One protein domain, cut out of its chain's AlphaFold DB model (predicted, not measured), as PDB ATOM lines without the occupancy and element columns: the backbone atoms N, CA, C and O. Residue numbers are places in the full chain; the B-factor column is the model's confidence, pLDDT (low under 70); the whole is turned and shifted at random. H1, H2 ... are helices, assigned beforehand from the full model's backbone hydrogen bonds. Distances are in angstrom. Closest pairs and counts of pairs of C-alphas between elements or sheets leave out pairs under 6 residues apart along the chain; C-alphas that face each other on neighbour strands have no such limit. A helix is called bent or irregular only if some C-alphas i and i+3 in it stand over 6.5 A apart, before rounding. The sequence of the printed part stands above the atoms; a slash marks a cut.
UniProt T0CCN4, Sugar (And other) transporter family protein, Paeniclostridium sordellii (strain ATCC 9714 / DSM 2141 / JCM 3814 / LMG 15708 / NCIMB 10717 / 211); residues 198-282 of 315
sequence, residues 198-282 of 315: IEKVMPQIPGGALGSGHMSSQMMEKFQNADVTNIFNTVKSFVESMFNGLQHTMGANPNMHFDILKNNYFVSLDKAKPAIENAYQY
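This is residues 198 to 282 of the 315 residues of the protein "Sugar (And other) transporter family protein" of Paeniclostridium sordellii (strain ATCC 9714 / DSM 2141 / JCM 3814 / LMG 15708 / NCIMB 10717 / 211) (UniProt T0CCN4). What shape does the printed part make? After a winding stretch, residues 198 to 216, that runs past one face of them, H1, H2 and the arm H3a stand side by side as a row, with H2 in the middle and running the opposite way to both. H3 is bent, and its last arm, H3b, turns off across the beginning of H2, while the turn at residues 252 to 257 sticks out beyond the other end. What is it made of, and how large is it? The printed part has 85 residues with three named helices, in the order H1, H2, H3, and no named strand: the class is all helix. It is compact, with a radius of gyration of the C-alphas of 13.4 A, and only just elongated, spanning 42 by 27 by 17 A.

How do the first two helices meet? H1, residues 217 to 225, touches H2, residues 231 to 250, of which residues 231 to 238 alone take part; the closest C-alphas are those of Phe 223 and Thr 234, 6.6 A apart. They form a helical hairpin, at a shallow tilt of 18 degrees, opposite ways. Where does H3 go? H3, residues 258 to 282, was assigned as one helix by its hydrogen bonds, but it is bent: C-alphas 271 and 274 are 7.4 A apart, and its arms H3a, residues 258 to 271, and H3b, residues 274 to 282, stand at a steep tilt of 58 degrees. H2 and H3a form a helical hairpin and only just touch, with 3 pairs of C-alphas within 8 A, the closest those of Phe 243 and Lys 262 at 7.1 A; their tilt is a shallow 16 degrees, opposite ways. H3b touches residues 231 to 232 of H2 alone, with the closest C-alphas, Phe 232 and Ile 276, 6.6 A apart, at a steep tilt of 62 degrees. What of H1 and H3, and the backbones? H1 is apart from H3a and from H3b. Every O i to N i+4 pair is within hydrogen-bond range in H1, H3a and H3b, and 15 of 16 are in H2.

Where does the first helix begin? C-alpha 217, the first of H1, is at (1.202, -11.064, 3.452). How long are the longer elements? H2 measures 28.1 A from first to last C-alpha, H3a 20.2 A, H1 12.4 A and H3b 11.9 A. Where does the last arm end? C-alpha 282 is at (2.494, -27.679, -14.304).

How far does it reach? The two C-alphas farthest apart, those of Pro 254 and Tyr 282, are 42.7 A apart. Is it unbroken? The printed part has no cut; the link from H1 to H2 is tight and that from H2 to H3 is short. Where is confidence low? The mean pLDDT of the printed part is 79.6, and residues 205 to 215 and 248 to 256 are under 70 in this model.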
ATOM      1  N   ILE A 198       6.573 -18.833 -11.838       89.19
ATOM      2  CA  ILE A 198       6.002 -17.704 -12.583       89.19
ATOM      3  C   ILE A 198       7.088 -16.680 -12.918       89.19
ATOM      4  O   ILE A 198       7.159 -16.227 -14.056       89.19
ATOM      5  N   GLU A 199       7.973 -16.361 -11.973       86.69
ATOM      6  CA  GLU A 199       9.078 -15.418 -12.179       86.69
ATOM      7  C   GLU A 199       9.942 -15.766 -13.396       86.69
ATOM      8  O   GLU A 199      10.267 -14.889 -14.194       86.69
ATOM      9  N   LYS A 200      10.222 -17.056 -13.615       88.38
ATOM     10  CA  LYS A 200      11.011 -17.538 -14.761       88.38
ATOM     11  C   LYS A 200      10.367 -17.289 -16.126       88.38
ATOM     12  O   LYS A 200      11.078 -17.303 -17.128       88.38
ATOM     13  N   VAL A 201       9.047 -17.123 -16.179       89.81
ATOM     14  CA  VAL A 201       8.289 -16.908 -17.424       89.81
ATOM     15  C   VAL A 201       7.762 -15.480 -17.555       89.81
ATOM     16  O   VAL A 201       7.154 -15.147 -18.573       89.81
ATOM     17  N   MET A 202       7.983 -14.630 -16.546       86.19
ATOM     18  CA  MET A 202       7.633 -13.218 -16.625       86.19
ATOM     19  C   MET A 202       8.578 -12.477 -17.585       86.19
ATOM     20  O   MET A 202       9.767 -12.798 -17.667       86.19
ATOM     21  N   PRO A 203       8.069 -11.471 -18.321       84.25
ATOM     22  CA  PRO A 203       8.923 -10.611 -19.125       84.25
ATOM     23  C   PRO A 203       9.928  -9.874 -18.233       84.25
ATOM     24  O   PRO A 203       9.615  -9.465 -17.118       84.25
ATOM     25  N   GLN A 204      11.146  -9.692 -18.738       76.75
ATOM     26  CA  GLN A 204      12.170  -8.925 -18.035       76.75
ATOM     27  C   GLN A 204      11.832  -7.434 -18.075       76.75
ATOM     28  O   GLN A 204      11.375  -6.915 -19.096       76.75
ATOM     29  N   ILE A 205      12.081  -6.735 -16.971       67.75
ATOM     30  CA  ILE A 205      11.877  -5.287 -16.893       67.75
ATOM     31  C   ILE A 205      13.139  -4.594 -17.418       67.75
ATOM     32  O   ILE A 205      14.234  -4.882 -16.924       67.75
ATOM     33  N   PRO A 206      13.027  -3.689 -18.409       56.06
ATOM     34  CA  PRO A 206      14.169  -2.912 -18.876       56.06
ATOM     35  C   PRO A 206      14.759  -2.089 -17.720       56.06
ATOM     36  O   PRO A 206      14.038  -1.302 -17.112       56.06
ATOM     37  N   GLY A 207      16.051  -2.263 -17.415       57.31
ATOM     38  CA  GLY A 207      16.760  -1.480 -16.386       57.31
ATOM     39  C   GLY A 207      17.297  -2.254 -15.177       57.31
ATOM     40  O   GLY A 207      18.044  -1.675 -14.399       57.31
ATOM     41  N   GLY A 208      17.015  -3.555 -15.056       47.88
ATOM     42  CA  GLY A 208      17.660  -4.425 -14.066       47.88
ATOM     43  C   GLY A 208      17.005  -4.407 -12.681       47.88
ATOM     44  O   GLY A 208      16.827  -3.360 -12.073       47.88
ATOM     45  N   ALA A 209      16.667  -5.619 -12.228       46.44
ATOM     46  CA  ALA A 209      16.164  -6.021 -10.916       46.44
ATOM     47  C   ALA A 209      15.230  -5.022 -10.215       46.44
ATOM     48  O   ALA A 209      15.670  -4.126  -9.491       46.44
ATOM     49  N   LEU A 210      13.917  -5.284 -10.295       49.06
ATOM     50  CA  LEU A 210      13.052  -4.864  -9.200       49.06
ATOM     51  C   LEU A 210      13.587  -5.531  -7.944       49.06
ATOM     52  O   LEU A 210      13.525  -6.754  -7.806       49.06
ATOM     53  N   GLY A 211      14.163  -4.703  -7.071       46.50
ATOM     54  CA  GLY A 211      14.582  -5.110  -5.748       46.50
ATOM     55  C   GLY A 211      13.481  -5.951  -5.132       46.50
ATOM     56  O   GLY A 211      12.308  -5.634  -5.312       46.50
ATOM     57  N   SER A 212      13.903  -7.030  -4.479       43.75
ATOM     58  CA  SER A 212      13.154  -7.956  -3.633       43.75
ATOM     59  C   SER A 212      11.969  -7.302  -2.914       43.75
ATOM     60  O   SER A 212      12.021  -7.033  -1.707       43.75
ATOM     61  N   GLY A 213      10.903  -7.019  -3.659       50.84
ATOM     62  CA  GLY A 213       9.661  -6.499  -3.141       50.84
ATOM     63  C   GLY A 213       9.151  -7.618  -2.274       50.84
ATOM     64  O   GLY A 213       8.768  -8.665  -2.792       50.84
ATOM     65  N   HIS A 214       9.270  -7.449  -0.959       54.56
ATOM     66  CA  HIS A 214       8.777  -8.442  -0.027       54.56
ATOM     67  C   HIS A 214       7.307  -8.637  -0.364       54.56
ATOM     68  O   HIS A 214       6.517  -7.698  -0.254       54.56
ATOM     69  N   MET A 215       6.970  -9.825  -0.871       68.19
ATOM     70  CA  MET A 215       5.601 -10.143  -1.232       68.19
ATOM     71  C   MET A 215       4.770  -9.944   0.031       68.19
ATOM     72  O   MET A 215       4.982 -10.639   1.026       68.19
ATOM     73  N   SER A 216       3.893  -8.937   0.026       75.44
ATOM     74  CA  SER A 216       3.110  -8.604   1.213       75.44
ATOM     75  C   SER A 216       2.290  -9.820   1.639       75.44
ATOM     76  O   SER A 216       1.905 -10.643   0.805       75.44
ATOM     77  N   SER A 217       1.984  -9.936   2.931       79.19
ATOM     78  CA  SER A 217       1.202 -11.064   3.452       79.19
ATOM     79  C   SER A 217      -0.138 -11.220   2.720       79.19
ATOM     80  O   SER A 217      -0.533 -12.334   2.389       79.19
ATOM     81  N   GLN A 218      -0.786 -10.100   2.372       81.06
ATOM     82  CA  GLN A 218      -2.018 -10.075   1.573       81.06
ATOM     83  C   GLN A 218      -1.817 -10.608   0.149       81.06
ATOM     84  O   GLN A 218      -2.682 -11.288  -0.398       81.06
ATOM     85  N   MET A 219      -0.682 -10.302  -0.476       80.94
ATOM     86  CA  MET A 219      -0.391 -10.786  -1.820       80.94
ATOM     87  C   MET A 219      -0.038 -12.277  -1.805       80.94
ATOM     88  O   MET A 219      -0.522 -13.025  -2.651       80.94
ATOM     89  N   MET A 220       0.709 -12.733  -0.795       78.94
ATOM     90  CA  MET A 220       0.944 -14.160  -0.556       78.94
ATOM     91  C   MET A 220      -0.369 -14.931  -0.392       78.94
ATOM     92  O   MET A 220      -0.528 -15.993  -0.989       78.94
ATOM     93  N   GLU A 221      -1.328 -14.386   0.354       82.62
ATOM     94  CA  GLU A 221      -2.655 -14.987   0.524       82.62
ATOM     95  C   GLU A 221      -3.434 -15.063  -0.801       82.62
ATOM     96  O   GLU A 221      -4.047 -16.091  -1.105       82.62
ATOM     97  N   LYS A 222      -3.374 -14.022  -1.642       83.94
ATOM     98  CA  LYS A 222      -3.977 -14.055  -2.985       83.94
ATOM     99  C   LYS A 222      -3.344 -15.121  -3.878       83.94
ATOM    100  O   LYS A 222      -4.072 -15.827  -4.567       83.94
ATOM    101  N   PHE A 223      -2.020 -15.277  -3.841       83.00
ATOM    102  CA  PHE A 223      -1.328 -16.346  -4.570       83.00
ATOM    103  C   PHE A 223      -1.701 -17.741  -4.058       83.00
ATOM    104  O   PHE A 223      -1.860 -18.654  -4.861       83.00
ATOM    105  N   GLN A 224      -1.877 -17.909  -2.746       79.62
ATOM    106  CA  GLN A 224      -2.290 -19.186  -2.152       79.62
ATOM    107  C   GLN A 224      -3.730 -19.571  -2.506       79.62
ATOM    108  O   GLN A 224      -4.030 -20.754  -2.644       79.62
ATOM    109  N   ASN A 225      -4.615 -18.586  -2.652       84.06
ATOM    110  CA  ASN A 225      -6.016 -18.803  -3.010       84.06
ATOM    111  C   ASN A 225      -6.277 -18.798  -4.521       84.06
ATOM    112  O   ASN A 225      -7.419 -19.033  -4.936       84.06
ATOM    113  N   ALA A 226      -5.247 -18.517  -5.321       85.81
ATOM    114  CA  ALA A 226      -5.338 -18.510  -6.766       85.81
ATOM    115  C   ALA A 226      -5.590 -19.920  -7.319       85.81
ATOM    116  O   ALA A 226      -5.297 -20.940  -6.700       85.81
ATOM    117  N   ASP A 227      -6.139 -19.958  -8.521       88.44
ATOM    118  CA  ASP A 227      -6.302 -21.149  -9.338       88.44
ATOM    119  C   ASP A 227      -5.855 -20.845 -10.772       88.44
ATOM    120  O   ASP A 227      -5.545 -19.705 -11.123       88.44
ATOM    121  N   VAL A 228      -5.823 -21.868 -11.625       86.94
ATOM    122  CA  VAL A 228      -5.328 -21.728 -13.001       86.94
ATOM    123  C   VAL A 228      -6.117 -20.701 -13.825       86.94
ATOM    124  O   VAL A 228      -5.574 -20.141 -14.770       86.94
ATOM    125  N   THR A 229      -7.372 -20.408 -13.461       89.06
ATOM    126  CA  THR A 229      -8.233 -19.468 -14.196       89.06
ATOM    127  C   THR A 229      -8.031 -18.010 -13.778       89.06
ATOM    128  O   THR A 229      -8.286 -17.105 -14.573       89.06
ATOM    129  N   ASN A 230      -7.564 -17.762 -12.549       91.06
ATOM    130  CA  ASN A 230      -7.397 -16.414 -11.997       91.06
ATOM    131  C   ASN A 230      -5.936 -16.036 -11.690       91.06
ATOM    132  O   ASN A 230      -5.666 -14.866 -11.406       91.06
ATOM    133  N   ILE A 231      -4.989 -16.979 -11.782       91.31
ATOM    134  CA  ILE A 231      -3.577 -16.749 -11.451       91.31
ATOM    135  C   ILE A 231      -2.984 -15.590 -12.250       91.31
ATOM    136  O   ILE A 231      -2.250 -14.777 -11.698       91.31
ATOM    137  N   PHE A 232      -3.361 -15.450 -13.522       92.62
ATOM    138  CA  PHE A 232      -2.903 -14.337 -14.346       92.62
ATOM    139  C   PHE A 232      -3.332 -12.976 -13.777       92.62
ATOM    140  O   PHE A 232      -2.520 -12.058 -13.699       92.62
ATOM    141  N   ASN A 233      -4.576 -12.856 -13.306       92.12
ATOM    142  CA  ASN A 233      -5.073 -11.626 -12.683       92.12
ATOM    143  C   ASN A 233      -4.353 -11.345 -11.358       92.12
ATOM    144  O   ASN A 233      -4.036 -10.197 -11.053       92.12
ATOM    145  N   THR A 234      -4.040 -12.396 -10.598       91.12
ATOM    146  CA  THR A 234      -3.239 -12.306  -9.370       91.12
ATOM    147  C   THR A 234      -1.841 -11.764  -9.670       91.12
ATOM    148  O   THR A 234      -1.417 -10.794  -9.039       91.12
ATOM    149  N   VAL A 235      -1.166 -12.298 -10.695       89.94
ATOM    150  CA  VAL A 235       0.137 -11.800 -11.164       89.94
ATOM    151  C   VAL A 235       0.034 -10.359 -11.660       89.94
ATOM    152  O   VAL A 235       0.862  -9.533 -11.285       89.94
ATOM    153  N   LYS A 236      -1.003 -10.021 -12.433       91.06
ATOM    154  CA  LYS A 236      -1.249  -8.654 -12.907       91.06
ATOM    155  C   LYS A 236      -1.369  -7.672 -11.739       91.06
ATOM    156  O   LYS A 236      -0.680  -6.660 -11.733       91.06
ATOM    157  N   SER A 237      -2.139  -8.023 -10.705       89.31
ATOM    158  CA  SER A 237      -2.295  -7.194  -9.500       89.31
ATOM    159  C   SER A 237      -1.001  -7.053  -8.685       89.31
ATOM    160  O   SER A 237      -0.728  -5.992  -8.124       89.31
ATOM    161  N   PHE A 238      -0.171  -8.100  -8.651       87.38
ATOM    162  CA  PHE A 238       1.147  -8.045  -8.020       87.38
ATOM    163  C   PHE A 238       2.078  -7.090  -8.770       87.38
ATOM    164  O   PHE A 238       2.669  -6.201  -8.157       87.38
ATOM    165  N   VAL A 239       2.140  -7.213 -10.098       86.56
ATOM    166  CA  VAL A 239       2.901  -6.309 -10.967       86.56
ATOM    167  C   VAL A 239       2.409  -4.865 -10.818       86.56
ATOM    168  O   VAL A 239       3.223  -3.953 -10.707       86.56
ATOM    169  N   GLU A 240       1.098  -4.626 -10.758       86.88
ATOM    170  CA  GLU A 240       0.544  -3.288 -10.504       86.88
ATOM    171  C   GLU A 240       1.046  -2.712  -9.176       86.88
ATOM    172  O   GLU A 240       1.525  -1.577  -9.143       86.88
ATOM    173  N   SER A 241       1.013  -3.505  -8.101       83.81
ATOM    174  CA  SER A 241       1.552  -3.103  -6.799       83.81
ATOM    175  C   SER A 241       3.056  -2.812  -6.855       83.81
ATOM    176  O   SER A 241       3.515  -1.872  -6.206       83.81
ATOM    177  N   MET A 242       3.820  -3.589  -7.631       80.75
ATOM    178  CA  MET A 242       5.255  -3.371  -7.849       80.75
ATOM    179  C   MET A 242       5.528  -2.038  -8.553       80.75
ATOM    180  O   MET A 242       6.346  -1.251  -8.077       80.75
ATOM    181  N   PHE A 243       4.822  -1.747  -9.652       80.25
ATOM    182  CA  PHE A 243       4.959  -0.470 -10.362       80.25
ATOM    183  C   PHE A 243       4.519   0.709  -9.486       80.25
ATOM    184  O   PHE A 243       5.209   1.722  -9.443       80.25
ATOM    185  N   ASN A 244       3.432   0.589  -8.725       80.44
ATOM    186  CA  ASN A 244       3.006   1.671  -7.834       80.44
ATOM    187  C   ASN A 244       4.076   1.978  -6.764       80.44
ATOM    188  O   ASN A 244       4.367   3.144  -6.501       80.44
ATOM    189  N   GLY A 245       4.734   0.953  -6.206       75.88
ATOM    190  CA  GLY A 245       5.871   1.137  -5.293       75.88
ATOM    191  C   GLY A 245       7.087   1.804  -5.953       75.88
ATOM    192  O   GLY A 245       7.723   2.674  -5.354       75.88
ATOM    193  N   LEU A 246       7.388   1.457  -7.209       74.25
ATOM    194  CA  LEU A 246       8.453   2.104  -7.983       74.25
ATOM    195  C   LEU A 246       8.151   3.567  -8.309       74.25
ATOM    196  O   LEU A 246       9.055   4.395  -8.277       74.25
ATOM    197  N   GLN A 247       6.896   3.914  -8.587       72.75
ATOM    198  CA  GLN A 247       6.513   5.294  -8.879       72.75
ATOM    199  C   GLN A 247       6.837   6.227  -7.704       72.75
ATOM    200  O   GLN A 247       7.339   7.329  -7.913       72.75
ATOM    201  N   HIS A 248       6.641   5.760  -6.468       67.75
ATOM    202  CA  HIS A 248       7.001   6.511  -5.264       67.75
ATOM    203  C   HIS A 248       8.515   6.705  -5.071       67.75
ATOM    204  O   HIS A 248       8.912   7.622  -4.359       67.75
ATOM    205  N   THR A 249       9.360   5.874  -5.691       67.00
ATOM    206  CA  THR A 249      10.827   5.912  -5.517       67.00
ATOM    207  C   THR A 249      11.570   6.502  -6.719       67.00
ATOM    208  O   THR A 249      12.586   7.166  -6.537       67.00
ATOM    209  N   MET A 250      11.065   6.307  -7.939       62.81
ATOM    210  CA  MET A 250      11.700   6.726  -9.197       62.81
ATOM    211  C   MET A 250      10.913   7.794  -9.971       62.81
ATOM    212  O   MET A 250      11.441   8.356 -10.930       62.81
ATOM    213  N   GLY A 251       9.683   8.124  -9.557       57.91
ATOM    214  CA  GLY A 251       8.812   9.089 -10.243       57.91
ATOM    215  C   GLY A 251       9.311  10.540 -10.246       57.91
ATOM    216  O   GLY A 251       8.721  11.379 -10.915       57.91
ATOM    217  N   ALA A 252      10.399  10.843  -9.532       57.75
ATOM    218  CA  ALA A 252      11.023  12.165  -9.509       57.75
ATOM    219  C   ALA A 252      12.033  12.403 -10.652       57.75
ATOM    220  O   ALA A 252      12.547  13.513 -10.768       57.75
ATOM    221  N   ASN A 253      12.348  11.396 -11.482       62.88
ATOM    222  CA  ASN A 253      13.295  11.547 -12.591       62.88
ATOM    223  C   ASN A 253      12.590  12.066 -13.867       62.88
ATOM    224  O   ASN A 253      11.832  11.309 -14.479       62.88
ATOM    225  N   PRO A 254      12.870  13.302 -14.330       59.66
ATOM    226  CA  PRO A 254      12.184  13.907 -15.479       59.66
ATOM    227  C   PRO A 254      12.411  13.171 -16.810       59.66
ATOM    228  O   PRO A 254      11.614  13.310 -17.734       59.66
ATOM    229  N   ASN A 255      13.478  12.369 -16.913       61.31
ATOM    230  CA  ASN A 255      13.848  11.653 -18.139       61.31
ATOM    231  C   ASN A 255      13.217  10.255 -18.249       61.31
ATOM    232  O   ASN A 255      13.458   9.544 -19.225       61.31
ATOM    233  N   MET A 256      12.429   9.832 -17.257       66.12
ATOM    234  CA  MET A 256      11.841   8.495 -17.217       66.12
ATOM    235  C   MET A 256      10.340   8.573 -17.515       66.12
ATOM    236  O   MET A 256       9.542   8.972 -16.671       66.12
ATOM    237  N   HIS A 257       9.930   8.177 -18.724       74.75
ATOM    238  CA  HIS A 257       8.511   8.049 -19.083       74.75
ATOM    239  C   HIS A 257       7.910   6.789 -18.444       74.75
ATOM    240  O   HIS A 257       7.707   5.762 -19.098       74.75
ATOM    241  N   PHE A 258       7.661   6.872 -17.137       77.12
ATOM    242  CA  PHE A 258       7.202   5.769 -16.294       77.12
ATOM    243  C   PHE A 258       5.907   5.124 -16.807       77.12
ATOM    244  O   PHE A 258       5.807   3.899 -16.850       77.12
ATOM    245  N   ASP A 259       4.953   5.928 -17.284       79.38
ATOM    246  CA  ASP A 259       3.688   5.429 -17.834       79.38
ATOM    247  C   ASP A 259       3.886   4.605 -19.110       79.38
ATOM    248  O   ASP A 259       3.232   3.580 -19.302       79.38
ATOM    249  N   ILE A 260       4.835   4.996 -19.967       81.94
ATOM    250  CA  ILE A 260       5.162   4.254 -21.193       81.94
ATOM    251  C   ILE A 260       5.847   2.931 -20.841       81.94
ATOM    252  O   ILE A 260       5.494   1.893 -21.401       81.94
ATOM    253  N   LEU A 261       6.783   2.940 -19.886       82.12
ATOM    254  CA  LEU A 261       7.434   1.723 -19.386       82.12
ATOM    255  C   LEU A 261       6.413   0.748 -18.788       82.12
ATOM    256  O   LEU A 261       6.415  -0.434 -19.140       82.12
ATOM    257  N   LYS A 262       5.515   1.256 -17.939       84.12
ATOM    258  CA  LYS A 262       4.419   0.493 -17.337       84.12
ATOM    259  C   LYS A 262       3.529  -0.116 -18.422       84.12
ATOM    260  O   LYS A 262       3.353  -1.332 -18.450       84.12
ATOM    261  N   ASN A 263       3.037   0.693 -19.358       87.19
ATOM    262  CA  ASN A 263       2.158   0.228 -20.435       87.19
ATOM    263  C   ASN A 263       2.831  -0.826 -21.328       87.19
ATOM    264  O   ASN A 263       2.241  -1.876 -21.585       87.19
ATOM    265  N   ASN A 264       4.083  -0.604 -21.738       87.06
ATOM    266  CA  ASN A 264       4.840  -1.569 -22.541       87.06
ATOM    267  C   ASN A 264       5.044  -2.896 -21.798       87.06
ATOM    268  O   ASN A 264       4.955  -3.967 -22.406       87.06
ATOM    269  N   TYR A 265       5.273  -2.845 -20.483       88.00
ATOM    270  CA  TYR A 265       5.383  -4.048 -19.666       88.00
ATOM    271  C   TYR A 265       4.063  -4.819 -19.599       88.00
ATOM    272  O   TYR A 265       4.068  -6.030 -19.808       88.00
ATOM    273  N   PHE A 266       2.929  -4.147 -19.369       89.81
ATOM    274  CA  PHE A 266       1.621  -4.815 -19.332       89.81
ATOM    275  C   PHE A 266       1.249  -5.457 -20.673       89.81
ATOM    276  O   PHE A 266       0.723  -6.566 -20.673       89.81
ATOM    277  N   VAL A 267       1.609  -4.843 -21.806       90.88
ATOM    278  CA  VAL A 267       1.432  -5.463 -23.134       90.88
ATOM    279  C   VAL A 267       2.246  -6.757 -23.259       90.88
ATOM    280  O   VAL A 267       1.747  -7.763 -23.768       90.88
ATOM    281  N   SER A 268       3.493  -6.761 -22.787       88.69
ATOM    282  CA  SER A 268       4.329  -7.970 -22.752       88.69
ATOM    283  C   SER A 268       3.811  -9.013 -21.757       88.69
ATOM    284  O   SER A 268       3.869 -10.210 -22.035       88.69
ATOM    285  N   LEU A 269       3.268  -8.575 -20.621       90.50
ATOM    286  CA  LEU A 269       2.689  -9.442 -19.599       90.50
ATOM    287  C   LEU A 269       1.421 -10.139 -20.105       90.50
ATOM    288  O   LEU A 269       1.282 -11.347 -19.927       90.50
ATOM    289  N   ASP A 270       0.536  -9.413 -20.790       92.69
ATOM    290  CA  ASP A 270      -0.668  -9.978 -21.403       92.69
ATOM    291  C   ASP A 270      -0.303 -11.045 -22.458       92.69
ATOM    292  O   ASP A 270      -0.954 -12.090 -22.529       92.69
ATOM    293  N   LYS A 271       0.801 -10.866 -23.204       92.81
ATOM    294  CA  LYS A 271       1.349 -11.907 -24.103       92.81
ATOM    295  C   LYS A 271       1.910 -13.123 -23.355       92.81
ATOM    296  O   LYS A 271       1.858 -14.232 -23.881       92.81
ATOM    297  N   ALA A 272       2.424 -12.939 -22.138       92.75
ATOM    298  CA  ALA A 272       2.953 -14.011 -21.293       92.75
ATOM    299  C   ALA A 272       1.864 -14.812 -20.552       92.75
ATOM    300  O   ALA A 272       2.177 -15.828 -19.929       92.75
ATOM    301  N   LYS A 273       0.585 -14.411 -20.641       93.38
ATOM    302  CA  LYS A 273      -0.541 -15.083 -19.969       93.38
ATOM    303  C   LYS A 273      -0.540 -16.613 -20.132       93.38
ATOM    304  O   LYS A 273      -0.578 -17.293 -19.105       93.38
ATOM    305  N   PRO A 274      -0.434 -17.191 -21.349       94.00
ATOM    306  CA  PRO A 274      -0.448 -18.646 -21.506       94.00
ATOM    307  C   PRO A 274       0.737 -19.321 -20.810       94.00
ATOM    308  O   PRO A 274       0.582 -20.393 -20.234       94.00
ATOM    309  N   ALA A 275       1.916 -18.690 -20.823       93.88
ATOM    310  CA  ALA A 275       3.108 -19.219 -20.165       93.88
ATOM    311  C   ALA A 275       2.960 -19.220 -18.636       93.88
ATOM    312  O   ALA A 275       3.322 -20.204 -17.994       93.88
ATOM    313  N   ILE A 276       2.367 -18.167 -18.065       93.06
ATOM    314  CA  ILE A 276       2.074 -18.059 -16.628       93.06
ATOM    315  C   ILE A 276       1.064 -19.129 -16.196       93.06
ATOM    316  O   ILE A 276       1.306 -19.850 -15.226       93.06
ATOM    317  N   GLU A 277      -0.041 -19.280 -16.932       93.88
ATOM    318  CA  GLU A 277      -1.052 -20.309 -16.653       93.88
ATOM    319  C   GLU A 277      -0.473 -21.726 -16.785       93.88
ATOM    320  O   GLU A 277      -0.729 -22.579 -15.934       93.88
ATOM    321  N   ASN A 278       0.358 -21.977 -17.806       94.44
ATOM    322  CA  ASN A 278       1.054 -23.253 -17.990       94.44
ATOM    323  C   ASN A 278       2.027 -23.540 -16.837       94.44
ATOM    324  O   ASN A 278       2.043 -24.655 -16.317       94.44
ATOM    325  N   ALA A 279       2.827 -22.550 -16.425       93.69
ATOM    326  CA  ALA A 279       3.783 -22.689 -15.330       93.69
ATOM    327  C   ALA A 279       3.073 -22.984 -14.001       93.69
ATOM    328  O   ALA A 279       3.498 -23.874 -13.258       93.69
ATOM    329  N   TYR A 280       1.957 -22.297 -13.735       94.19
ATOM    330  CA  TYR A 280       1.094 -22.572 -12.589       94.19
ATOM    331  C   TYR A 280       0.537 -24.000 -12.636       94.19
ATOM    332  O   TYR A 280       0.740 -24.775 -11.698       94.19
ATOM    333  N   GLN A 281      -0.116 -24.365 -13.747       94.50
ATOM    334  CA  GLN A 281      -0.755 -25.669 -13.914       94.50
ATOM    335  C   GLN A 281       0.259 -26.800 -13.739       94.50
ATOM    336  O   GLN A 281      -0.002 -27.734 -12.983       94.50
ATOM    337  N   TYR A 282       1.421 -26.693 -14.389       94.31
ATOM    338  CA  TYR A 282       2.494 -27.679 -14.304       94.31
ATOM    339  C   TYR A 282       3.021 -27.822 -12.873       94.31
ATOM    340  O   TYR A 282       3.102 -28.937 -12.359       94.31
TER     341      TYR A 282